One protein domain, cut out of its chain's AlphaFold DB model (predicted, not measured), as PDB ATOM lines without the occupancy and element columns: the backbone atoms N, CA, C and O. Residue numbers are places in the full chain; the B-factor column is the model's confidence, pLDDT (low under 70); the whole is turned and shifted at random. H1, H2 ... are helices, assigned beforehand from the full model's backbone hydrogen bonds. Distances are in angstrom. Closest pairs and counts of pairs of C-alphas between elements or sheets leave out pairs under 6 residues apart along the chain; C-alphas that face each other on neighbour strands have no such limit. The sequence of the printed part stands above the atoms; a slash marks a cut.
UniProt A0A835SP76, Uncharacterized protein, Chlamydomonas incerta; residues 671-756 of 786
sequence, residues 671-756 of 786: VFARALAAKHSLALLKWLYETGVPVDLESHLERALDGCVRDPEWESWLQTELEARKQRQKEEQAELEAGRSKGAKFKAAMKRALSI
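What this domain is: This is residues 671 to 756 of the 786 residues of an uncharacterized protein of Chlamydomonas incerta (UniProt A0A835SP76). A small head with one long helical arm: H1, H2, H3 and the first part of H4 fold together as two helical hairpins, and residues 726 to 756 of H4 stick out from this head as a single straight helix. The arm makes the length of the whole, while the head is compact, 55 residues spanning 27 by 25 by 17 A. The printed part has 86 residues with four named helices, in the order H1, H2, H3, H4, and no named strand; the class is all helix. The whole is extended, with a radius of gyration of the C-alphas of 21.4 A and spans of 71 by 24 by 16 A.

How they stand to each other: H1, residues 671 to 677, and H2, residues 682 to 690, form a helical hairpin and touch, the closest C-alphas being those of Phe 672 and Leu 688, 6.8 A apart. They run opposite ways at a shallow tilt of 24 degrees. H3, residues 697 to 705, is near H1 and apart from H2. H4, residues 712 to 756, forms a helical hairpin with H3 and touches it with residues 715 to 722 alone. The closest C-alphas of H3 and H4 are those of Leu 697 and Leu 722, 6.7 A apart, and the two run opposite ways at a shallow tilt of 30 degrees. H2 and H4 are close but not clearly touching, with the C-alphas of Leu 682 and Trp 714 the closest at 6.3 A. H1 and H4 are apart. In H1, H2, H3 and H4, every O i to N i+4 pair is within hydrogen-bond range.

Where its parts are: H1 begins at C-alpha 671, (88.177, 79.600, 119.785), and has 7 residues. H2 measures 12.2 A and H3 12.4 A from first to last C-alpha. H4 measures 65.4 A, from C-alpha 712 at (104.692, 74.202, 131.890) to C-alpha 756 at (107.317, 139.548, 130.750).

The domain as a whole: The two C-alphas farthest apart are those of Ala 678 and Ile 756, 71.2 A. The printed part has no cut. The link from H1 to H2 is tight, and those from H2 to H3 and from H3 to H4 are short. The mean pLDDT of the printed part is 76.7; residues 701 to 712, 753 and 755 to 756 are under 70.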
ATOM      1  N   VAL A 671      87.258  80.435 120.584       76.44
ATOM      2  CA  VAL A 671      88.177  79.600 119.785       76.44
ATOM      3  C   VAL A 671      89.438  79.280 120.591       76.44
ATOM      4  O   VAL A 671      89.847  78.124 120.673       76.44
ATOM      5  N   PHE A 672      90.005  80.283 121.265       76.06
ATOM      6  CA  PHE A 672      91.201  80.135 122.093       76.06
ATOM      7  C   PHE A 672      90.927  79.335 123.375       76.06
ATOM      8  O   PHE A 672      91.679  78.424 123.716       76.06
ATOM      9  N   ALA A 673      89.800  79.602 124.046       73.19
ATOM     10  CA  ALA A 673      89.388  78.836 125.225       73.19
ATOM     11  C   ALA A 673      89.141  77.347 124.896       73.19
ATOM     12  O   ALA A 673      89.560  76.468 125.652       73.19
ATOM     13  N   ARG A 674      88.526  77.048 123.740       74.88
ATOM     14  CA  ARG A 674      88.384  75.675 123.223       74.88
ATOM     15  C   ARG A 674      89.737  75.049 122.887       74.88
ATOM     16  O   ARG A 674      89.939  73.882 123.213       74.88
ATOM     17  N   ALA A 675      90.656  75.810 122.287       77.06
ATOM     18  CA  ALA A 675      91.986  75.315 121.940       77.06
ATOM     19  C   ALA A 675      92.775  74.851 123.184       77.06
ATOM     20  O   ALA A 675      93.400  73.789 123.171       77.06
ATOM     21  N   LEU A 676      92.668  75.604 124.284       74.81
ATOM     22  CA  LEU A 676      93.255  75.249 125.578       74.81
ATOM     23  C   LEU A 676      92.561  74.057 126.246       74.81
ATOM     24  O   LEU A 676      93.238  73.152 126.732       74.81
ATOM     25  N   ALA A 677      91.225  74.007 126.235       71.31
ATOM     26  CA  ALA A 677      90.475  72.881 126.799       71.31
ATOM     27  C   ALA A 677      90.800  71.544 126.099       71.31
ATOM     28  O   ALA A 677      90.897  70.508 126.756       71.31
ATOM     29  N   ALA A 678      91.030  71.577 124.783       70.06
ATOM     30  CA  ALA A 678      91.466  70.435 123.977       70.06
ATOM     31  C   ALA A 678      92.995  70.187 123.997       70.06
ATOM     32  O   ALA A 678      93.473  69.252 123.353       70.06
ATOM     33  N   LYS A 679      93.760  70.977 124.770       73.69
ATOM     34  CA  LYS A 679      95.210  70.823 125.003       73.69
ATOM     35  C   LYS A 679      96.044  70.792 123.714       73.69
ATOM     36  O   LYS A 679      96.976  69.991 123.595       73.69
ATOM     37  N   HIS A 680      95.669  71.610 122.732       76.44
ATOM     38  CA  HIS A 680      96.433  71.772 121.493       76.44
ATOM     39  C   HIS A 680      97.810  72.403 121.754       76.44
ATOM     40  O   HIS A 680      98.020  73.048 122.780       76.44
ATOM     41  N   SER A 681      98.751  72.206 120.830       78.44
ATOM     42  CA  SER A 681     100.146  72.614 121.005       78.44
ATOM     43  C   SER A 681     100.346  74.122 121.191       78.44
ATOM     44  O   SER A 681      99.654  74.965 120.608       78.44
ATOM     45  N   LEU A 682     101.414  74.450 121.925       79.62
ATOM     46  CA  LEU A 682     101.980  75.791 122.093       79.62
ATOM     47  C   LEU A 682     102.070  76.587 120.777       79.62
ATOM     48  O   LEU A 682     101.856  77.799 120.767       79.62
ATOM     49  N   ALA A 683     102.373  75.916 119.663       83.12
ATOM     50  CA  ALA A 683     102.510  76.542 118.354       83.12
ATOM     51  C   ALA A 683     101.161  77.005 117.764       83.12
ATOM     52  O   ALA A 683     101.099  78.094 117.188       83.12
ATOM     53  N   LEU A 684     100.073  76.245 117.955       84.62
ATOM     54  CA  LEU A 684      98.730  76.690 117.566       84.62
ATOM     55  C   LEU A 684      98.227  77.824 118.463       84.62
ATOM     56  O   LEU A 684      97.649  78.791 117.967       84.62
ATOM     57  N   LEU A 685      98.484  77.742 119.768       82.94
ATOM     58  CA  LEU A 685      98.071  78.768 120.727       82.94
ATOM     59  C   LEU A 685      98.761  80.117 120.452       82.94
ATOM     60  O   LEU A 685      98.088  81.149 120.405       82.94
ATOM     61  N   LYS A 686     100.072  80.106 120.166       84.06
ATOM     62  CA  LYS A 686     100.815  81.293 119.703       84.06
ATOM     63  C   LYS A 686     100.253  81.842 118.392       84.06
ATOM     64  O   LYS A 686      99.969  83.034 118.315       84.06
ATOM     65  N   TRP A 687      99.989  80.989 117.398       87.56
ATOM     66  CA  TRP A 687      99.402  81.436 116.129       87.56
ATOM     67  C   TRP A 687      98.017  82.083 116.307       87.56
ATOM     68  O   TRP A 687      97.747  83.128 115.718       87.56
ATOM     69  N   LEU A 688      97.148  81.522 117.157       85.88
ATOM     70  CA  LEU A 688      95.844  82.121 117.470       85.88
ATOM     71  C   LEU A 688      96.004  83.506 118.121       85.88
ATOM     72  O   LEU A 688      95.327  84.452 117.712       85.88
ATOM     73  N   TYR A 689      96.944  83.665 119.056       82.25
ATOM     74  CA  TYR A 689      97.289  84.969 119.638       82.25
ATOM     75  C   TYR A 689      97.792  85.963 118.563       82.25
ATOM     76  O   TYR A 689      97.263  87.068 118.442       82.25
ATOM     77  N   GLU A 690      98.701  85.537 117.679       83.94
ATOM     78  CA  GLU A 690      99.232  86.302 116.530       83.94
ATOM     79  C   GLU A 690      98.191  86.632 115.430       83.94
ATOM     80  O   GLU A 690      98.444  87.444 114.527       83.94
ATOM     81  N   THR A 691      97.009  86.003 115.435       81.94
ATOM     82  CA  THR A 691      95.877  86.411 114.569       81.94
ATOM     83  C   THR A 691      95.049  87.554 115.167       81.94
ATOM     84  O   THR A 691      94.223  88.152 114.465       81.94
ATOM     85  N   GLY A 692      95.306  87.905 116.431       76.06
ATOM     86  CA  GLY A 692      94.585  88.927 117.182       76.06
ATOM     87  C   GLY A 692      93.306  88.417 117.843       76.06
ATOM     88  O   GLY A 692      92.395  89.214 118.061       76.06
ATOM     89  N   VAL A 693      93.191  87.114 118.139       79.56
ATOM     90  CA  VAL A 693      92.085  86.617 118.974       79.56
ATOM     91  C   VAL A 693      92.174  87.293 120.354       79.56
ATOM     92  O   VAL A 693      93.249  87.285 120.958       79.56
ATOM     93  N   PRO A 694      91.094  87.901 120.875       73.81
ATOM     94  CA  PRO A 694      91.086  88.522 122.193       73.81
ATOM     95  C   PRO A 694      91.238  87.460 123.287       73.81
ATOM     96  O   PRO A 694      90.335  86.660 123.534       73.81
ATOM     97  N   VAL A 695      92.389  87.485 123.961       75.00
ATOM     98  CA  VAL A 695      92.708  86.615 125.097       75.00
ATOM     99  C   VAL A 695      92.758  87.435 126.384       75.00
ATOM    100  O   VAL A 695      93.565  88.359 126.520       75.00
ATOM    101  N   ASP A 696      91.926  87.045 127.346       76.12
ATOM    102  CA  ASP A 696      92.134  87.346 128.761       76.12
ATOM    103  C   ASP A 696      93.273  86.457 129.279       76.12
ATOM    104  O   ASP A 696      93.086  85.261 129.499       76.12
ATOM    105  N   LEU A 697      94.475  87.020 129.391       72.50
ATOM    106  CA  LEU A 697      95.667  86.277 129.810       72.50
ATOM    107  C   LEU A 697      95.630  85.912 131.301       72.50
ATOM    108  O   LEU A 697      96.236  84.917 131.685       72.50
ATOM    109  N   GLU A 698      94.929  86.685 132.134       70.62
ATOM    110  CA  GLU A 698      94.982  86.532 133.590       70.62
ATOM    111  C   GLU A 698      94.077  85.379 134.033       70.62
ATOM    112  O   GLU A 698      94.568  84.424 134.635       70.62
ATOM    113  N   SER A 699      92.818  85.343 133.579       73.31
ATOM    114  CA  SER A 699      91.931  84.206 133.871       73.31
ATOM    115  C   SER A 699      92.421  82.881 133.259       73.31
ATOM    116  O   SER A 699      92.109  81.800 133.764       73.31
ATOM    117  N   HIS A 700      93.176  82.920 132.152       70.12
ATOM    118  CA  HIS A 700      93.779  81.709 131.577       70.12
ATOM    119  C   HIS A 700      95.025  81.237 132.339       70.12
ATOM    120  O   HIS A 700      95.265  80.031 132.371       70.12
ATOM    121  N   LEU A 701      95.774  82.142 132.979       66.75
ATOM    122  CA  LEU A 701      96.865  81.788 133.887       66.75
ATOM    123  C   LEU A 701      96.318  81.123 135.159       66.75
ATOM    124  O   LEU A 701      96.787  80.052 135.533       66.75
ATOM    125  N   GLU A 702      95.279  81.699 135.773       66.81
ATOM    126  CA  GLU A 702      94.591  81.125 136.942       66.81
ATOM    127  C   GLU A 702      94.114  79.689 136.665       66.81
ATOM    128  O   GLU A 702      94.473  78.756 137.382       66.81
ATOM    129  N   ARG A 703      93.415  79.469 135.542       66.00
ATOM    130  CA  ARG A 703      92.922  78.137 135.135       66.00
ATOM    131  C   ARG A 703      94.016  77.137 134.726       66.00
ATOM    132  O   ARG A 703      93.733  75.937 134.643       66.00
ATOM    133  N   ALA A 704      95.245  77.589 134.470       60.81
ATOM    134  CA  ALA A 704      96.402  76.705 134.335       60.81
ATOM    135  C   ALA A 704      96.941  76.302 135.720       60.81
ATOM    136  O   ALA A 704      97.112  75.110 135.986       60.81
ATOM    137  N   LEU A 705      97.103  77.279 136.622       56.91
ATOM    138  CA  LEU A 705      97.580  77.099 138.001       56.91
ATOM    139  C   LEU A 705      96.647  76.223 138.860       56.91
ATOM    140  O   LEU A 705      97.140  75.406 139.638       56.91
ATOM    141  N   ASP A 706      95.330  76.279 138.635       58.16
ATOM    142  CA  ASP A 706      94.334  75.345 139.205       58.16
ATOM    143  C   ASP A 706      94.525  73.878 138.738       58.16
ATOM    144  O   ASP A 706      93.820  72.958 139.162       58.16
ATOM    145  N   GLY A 707      95.497  73.614 137.860       53.66
ATOM    146  CA  GLY A 707      95.968  72.274 137.519       53.66
ATOM    147  C   GLY A 707      95.146  71.543 136.456       53.66
ATOM    148  O   GLY A 707      95.434  70.366 136.187       53.66
ATOM    149  N   CYS A 708      94.163  72.218 135.843       46.69
ATOM    150  CA  CYS A 708      93.358  71.720 134.721       46.69
ATOM    151  C   CYS A 708      94.159  71.636 133.408       46.69
ATOM    152  O   CYS A 708      93.993  70.678 132.644       46.69
ATOM    153  N   VAL A 709      95.054  72.601 133.165       51.91
ATOM    154  CA  VAL A 709      95.897  72.694 131.959       51.91
ATOM    155  C   VAL A 709      97.373  72.729 132.365       51.91
ATOM    156  O   VAL A 709      98.020  73.764 132.301       51.91
ATOM    157  N   ARG A 710      97.893  71.576 132.804       52.16
ATOM    158  CA  ARG A 710      99.317  71.391 133.129       52.16
ATOM    159  C   ARG A 710     100.162  71.240 131.865       52.16
ATOM    160  O   ARG A 710     100.448  70.120 131.437       52.16
ATOM    161  N   ASP A 711     100.555  72.373 131.301       61.31
ATOM    162  CA  ASP A 711     101.626  72.473 130.312       61.31
ATOM    163  C   ASP A 711     102.601  73.584 130.753       61.31
ATOM    164  O   ASP A 711     102.295  74.770 130.602       61.31
ATOM    165  N   PRO A 712     103.776  73.228 131.308       68.44
ATOM    166  CA  PRO A 712     104.692  74.202 131.890       68.44
ATOM    167  C   PRO A 712     105.333  75.130 130.845       68.44
ATOM    168  O   PRO A 712     105.755  76.230 131.201       68.44
ATOM    169  N   GLU A 713     105.394  74.737 129.565       72.31
ATOM    170  CA  GLU A 713     105.864  75.640 128.505       72.31
ATOM    171  C   GLU A 713     104.830  76.734 128.218       72.31
ATOM    172  O   GLU A 713     105.184  77.890 127.978       72.31
ATOM    173  N   TRP A 714     103.542  76.384 128.292       71.19
ATOM    174  CA  TRP A 714     102.444  77.335 128.162       71.19
ATOM    175  C   TRP A 714     102.343  78.267 129.372       71.19
ATOM    176  O   TRP A 714     102.223  79.477 129.197       71.19
ATOM    177  N   GLU A 715     102.456  77.726 130.588       72.25
ATOM    178  CA  GLU A 715     102.488  78.505 131.834       72.25
ATOM    179  C   GLU A 715     103.637  79.532 131.816       72.25
ATOM    180  O   GLU A 715     103.413  80.719 132.069       72.25
ATOM    181  N   SER A 716     104.849  79.112 131.431       80.88
ATOM    182  CA  SER A 716     106.024  79.991 131.327       80.88
ATOM    183  C   SER A 716     105.885  81.060 130.231       80.88
ATOM    184  O   SER A 716     106.249  82.223 130.443       80.88
ATOM    185  N   TRP A 717     105.316  80.707 129.071       82.75
ATOM    186  CA  TRP A 717     105.062  81.670 127.996       82.75
ATOM    187  C   TRP A 717     103.969  82.689 128.361       82.75
ATOM    188  O   TRP A 717     104.129  83.880 128.096       82.75
ATOM    189  N   LEU A 718     102.885  82.255 129.016       75.69
ATOM    190  CA  LEU A 718     101.838  83.158 129.505       75.69
ATOM    191  C   LEU A 718     102.391  84.175 130.507       75.69
ATOM    192  O   LEU A 718     102.035  85.349 130.433       75.69
ATOM    193  N   GLN A 719     103.265  83.741 131.421       80.75
ATOM    194  CA  GLN A 719     103.916  84.629 132.388       80.75
ATOM    195  C   GLN A 719     104.772  85.688 131.681       80.75
ATOM    196  O   GLN A 719     104.575  86.880 131.915       80.75
ATOM    197  N   THR A 720     105.647  85.281 130.754       86.25
ATOM    198  CA  THR A 720     106.511  86.225 130.021       86.25
ATOM    199  C   THR A 720     105.728  87.199 129.136       86.25
ATOM    200  O   THR A 720     106.050  88.387 129.124       86.25
ATOM    201  N   GLU A 721     104.666  86.766 128.449       85.38
ATOM    202  CA  GLU A 721     103.845  87.679 127.637       85.38
ATOM    203  C   GLU A 721     102.972  88.609 128.504       85.38
ATOM    204  O   GLU A 721     102.762  89.773 128.153       85.38
ATOM    205  N   LEU A 722     102.504  88.153 129.674       82.88
ATOM    206  CA  LEU A 722     101.784  88.995 130.635       82.88
ATOM    207  C   LEU A 722     102.698  90.070 131.245       82.88
ATOM    208  O   LEU A 722     102.288  91.228 131.360       82.88
ATOM    209  N   GLU A 723     103.936  89.716 131.595       85.75
ATOM    210  CA  GLU A 723     104.956  90.662 132.058       85.75
ATOM    211  C   GLU A 723     105.333  91.663 130.961       85.75
ATOM    212  O   GLU A 723     105.290  92.872 131.203       85.75
ATOM    213  N   ALA A 724     105.596  91.195 129.736       86.19
ATOM    214  CA  ALA A 724     105.874  92.055 128.588       86.19
ATOM    215  C   ALA A 724     104.710  93.018 128.298       86.19
ATOM    216  O   ALA A 724     104.926  94.205 128.055       86.19
ATOM    217  N   ARG A 725     103.455  92.557 128.392       83.25
ATOM    218  CA  ARG A 725     102.266  93.409 128.235       83.25
ATOM    219  C   ARG A 725     102.152  94.460 129.343       83.25
ATOM    220  O   ARG A 725     101.879  95.619 129.036       83.25
ATOM    221  N   LYS A 726     102.407  94.085 130.600       85.19
ATOM    222  CA  LYS A 726     102.431  95.014 131.745       85.19
ATOM    223  C   LYS A 726     103.588  96.014 131.653       85.19
ATOM    224  O   LYS A 726     103.439  97.145 132.106       85.19
ATOM    225  N   GLN A 727     104.714  95.636 131.048       88.50
ATOM    226  CA  GLN A 727     105.837  96.536 130.791       88.50
ATOM    227  C   GLN A 727     105.519  97.543 129.675       88.50
ATOM    228  O   GLN A 727     105.628  98.744 129.913       88.50
ATOM    229  N   ARG A 728     105.000  97.087 128.525       87.88
ATOM    230  CA  ARG A 728     104.562  97.971 127.423       87.88
ATOM    231  C   ARG A 728     103.524  99.002 127.894       87.88
ATOM    232  O   ARG A 728     103.641 100.178 127.577       87.88
ATOM    233  N   GLN A 729     102.575  98.604 128.748       86.25
ATOM    234  CA  GLN A 729     101.605  99.533 129.351       86.25
ATOM    235  C   GLN A 729     102.243 100.582 130.280       86.25
ATOM    236  O   GLN A 729     101.793 101.728 130.297       86.25
ATOM    237  N   LYS A 730     103.281 100.230 131.053       88.25
ATOM    238  CA  LYS A 730     104.032 101.204 131.870       88.25
ATOM    239  C   LYS A 730     104.805 102.186 130.992       88.25
ATOM    240  O   LYS A 730     104.876 103.363 131.330       88.25
ATOM    241  N   GLU A 731     105.365 101.713 129.885       88.94
ATOM    242  CA  GLU A 731     106.099 102.537 128.920       88.94
ATOM    243  C   GLU A 731     105.157 103.524 128.213       88.94
ATOM    244  O   GLU A 731     105.406 104.726 128.264       88.94
ATOM    245  N   GLU A 732     104.011 103.067 127.696       87.50
ATOM    246  CA  GLU A 732     102.952 103.929 127.139       87.50
ATOM    247  C   GLU A 732     102.462 104.991 128.146       87.50
ATOM    248  O   GLU A 732     102.284 106.164 127.800       87.50
ATOM    249  N   GLN A 733     102.266 104.609 129.414       86.75
ATOM    250  CA  GLN A 733     101.886 105.542 130.481       86.75
ATOM    251  C   GLN A 733     103.000 106.557 130.775       86.75
ATOM    252  O   GLN A 733     102.721 107.755 130.866       86.75
ATOM    253  N   ALA A 734     104.256 106.116 130.858       87.75
ATOM    254  CA  ALA A 734     105.406 106.989 131.068       87.75
ATOM    255  C   ALA A 734     105.618 107.963 129.896       87.75
ATOM    256  O   ALA A 734     105.945 109.130 130.126       87.75
ATOM    257  N   GLU A 735     105.371 107.548 128.650       87.94
ATOM    258  CA  GLU A 735     105.391 108.440 127.485       87.94
ATOM    259  C   GLU A 735     104.249 109.463 127.518       87.94
ATOM    260  O   GLU A 735     104.483 110.654 127.281       87.94
ATOM    261  N   LEU A 736     103.032 109.047 127.885       86.56
ATOM    262  CA  LEU A 736     101.888 109.945 128.082       86.56
ATOM    263  C   LEU A 736     102.153 110.981 129.185       86.56
ATOM    264  O   LEU A 736     101.839 112.163 129.014       86.56
ATOM    265  N   GLU A 737     102.764 110.585 130.300       85.25
ATOM    266  CA  GLU A 737     103.144 111.497 131.383       85.25
ATOM    267  C   GLU A 737     104.333 112.392 131.015       85.25
ATOM    268  O   GLU A 737     104.309 113.598 131.287       85.25
ATOM    269  N   ALA A 738     105.329 111.868 130.297       82.62
ATOM    270  CA  ALA A 738     106.404 112.667 129.724       82.62
ATOM    271  C   ALA A 738     105.843 113.720 128.753       82.62
ATOM    272  O   ALA A 738     106.224 114.890 128.838       82.62
ATOM    273  N   GLY A 739     104.891 113.348 127.893       82.38
ATOM    274  CA  GLY A 739     104.159 114.239 126.991       82.38
ATOM    275  C   GLY A 739     103.365 115.315 127.737       82.38
ATOM    276  O   GLY A 739     103.535 116.508 127.465       82.38
ATOM    277  N   ARG A 740     102.574 114.927 128.750       81.19
ATOM    278  CA  ARG A 740     101.867 115.862 129.647       81.19
ATOM    279  C   ARG A 740     102.835 116.833 130.326       81.19
ATOM    280  O   ARG A 740     102.571 118.035 130.338       81.19
ATOM    281  N   SER A 741     103.973 116.358 130.839       79.25
ATOM    282  CA  SER A 741     104.961 117.204 131.522       79.25
ATOM    283  C   SER A 741     105.674 118.170 130.565       79.25
ATOM    284  O   SER A 741     105.866 119.336 130.915       79.25
ATOM    285  N   LYS A 742     105.998 117.739 129.336       82.19
ATOM    286  CA  LYS A 742     106.521 118.599 128.258       82.19
ATOM    287  C   LYS A 742     105.500 119.689 127.903       82.19
ATOM    288  O   LYS A 742     105.846 120.870 127.898       82.19
ATOM    289  N   GLY A 743     104.228 119.324 127.722       75.69
ATOM    290  CA  GLY A 743     103.131 120.266 127.469       75.69
ATOM    291  C   GLY A 743     102.877 121.248 128.623       75.69
ATOM    292  O   GLY A 743     102.635 122.433 128.387       75.69
ATOM    293  N   ALA A 744     102.988 120.798 129.876       77.31
ATOM    294  CA  ALA A 744     102.873 121.649 131.060       77.31
ATOM    295  C   ALA A 744     104.044 122.642 131.170       77.31
ATOM    296  O   ALA A 744     103.817 123.836 131.379       77.31
ATOM    297  N   LYS A 745     105.285 122.182 130.947       82.19
ATOM    298  CA  LYS A 745     106.488 123.033 130.885       82.19
ATOM    299  C   LYS A 745     106.374 124.081 129.771       82.19
ATOM    300  O   LYS A 745     106.647 125.254 130.021       82.19
ATOM    301  N   PHE A 746     105.883 123.700 128.589       78.62
ATOM    302  CA  PHE A 746     105.613 124.628 127.485       78.62
ATOM    303  C   PHE A 746     104.557 125.683 127.859       78.62
ATOM    304  O   PHE A 746     104.813 126.879 127.730       78.62
ATOM    305  N   LYS A 747     103.403 125.279 128.417       79.25
ATOM    306  CA  LYS A 747     102.367 126.217 128.900       79.25
ATOM    307  C   LYS A 747     102.896 127.166 129.988       79.25
ATOM    308  O   LYS A 747     102.550 128.347 129.986       79.25
ATOM    309  N   ALA A 748     103.758 126.689 130.887       77.88
ATOM    310  CA  ALA A 748     104.394 127.518 131.913       77.88
ATOM    311  C   ALA A 748     105.392 128.532 131.318       77.88
ATOM    312  O   ALA A 748     105.373 129.702 131.706       77.88
ATOM    313  N   ALA A 749     106.217 128.123 130.348       77.44
ATOM    314  CA  ALA A 749     107.123 129.015 129.623       77.44
ATOM    315  C   ALA A 749     106.352 130.087 128.829       77.44
ATOM    316  O   ALA A 749     106.642 131.275 128.962       77.44
ATOM    317  N   MET A 750     105.298 129.687 128.110       77.31
ATOM    318  CA  MET A 750     104.380 130.578 127.393       77.31
ATOM    319  C   MET A 750     103.750 131.618 128.339       77.31
ATOM    320  O   MET A 750     103.766 132.817 128.056       77.31
ATOM    321  N   LYS A 751     103.268 131.189 129.517       81.69
ATOM    322  CA  LYS A 751     102.703 132.086 130.543       81.69
ATOM    323  C   LYS A 751     103.746 133.057 131.113       81.69
ATOM    324  O   LYS A 751     103.421 134.223 131.329       81.69
ATOM    325  N   ARG A 752     104.998 132.621 131.315       78.56
ATOM    326  CA  ARG A 752     106.111 133.502 131.728       78.56
ATOM    327  C   ARG A 752     106.454 134.532 130.648       78.56
ATOM    328  O   ARG A 752     106.526 135.714 130.968       78.56
ATOM    329  N   ALA A 753     106.579 134.121 129.386       69.50
ATOM    330  CA  ALA A 753     106.856 135.024 128.266       69.50
ATOM    331  C   ALA A 753     105.764 136.100 128.103       69.50
ATOM    332  O   ALA A 753     106.072 137.283 127.973       69.50
ATOM    333  N   LEU A 754     104.486 135.712 128.204       70.75
ATOM    334  CA  LEU A 754     103.351 136.643 128.194       70.75
ATOM    335  C   LEU A 754     103.342 137.586 129.412       70.75
ATOM    336  O   LEU A 754     102.957 138.745 129.277       70.75
ATOM    337  N   SER A 755     103.796 137.124 130.582       68.69
ATOM    338  CA  SER A 755     103.941 137.970 131.777       68.69
ATOM    339  C   SER A 755     105.049 139.014 131.605       68.69
ATOM    340  O   SER A 755     104.829 140.189 131.884       68.69
ATOM    341  N   ILE A 756     106.210 138.625 131.064       67.25
ATOM    342  CA  ILE A 756     107.317 139.548 130.750       67.25
ATOM    343  C   ILE A 756     106.853 140.611 129.740       67.25
ATOM    344  O   ILE A 756     107.068 141.804 129.950       67.25
TER     345      ILE A 756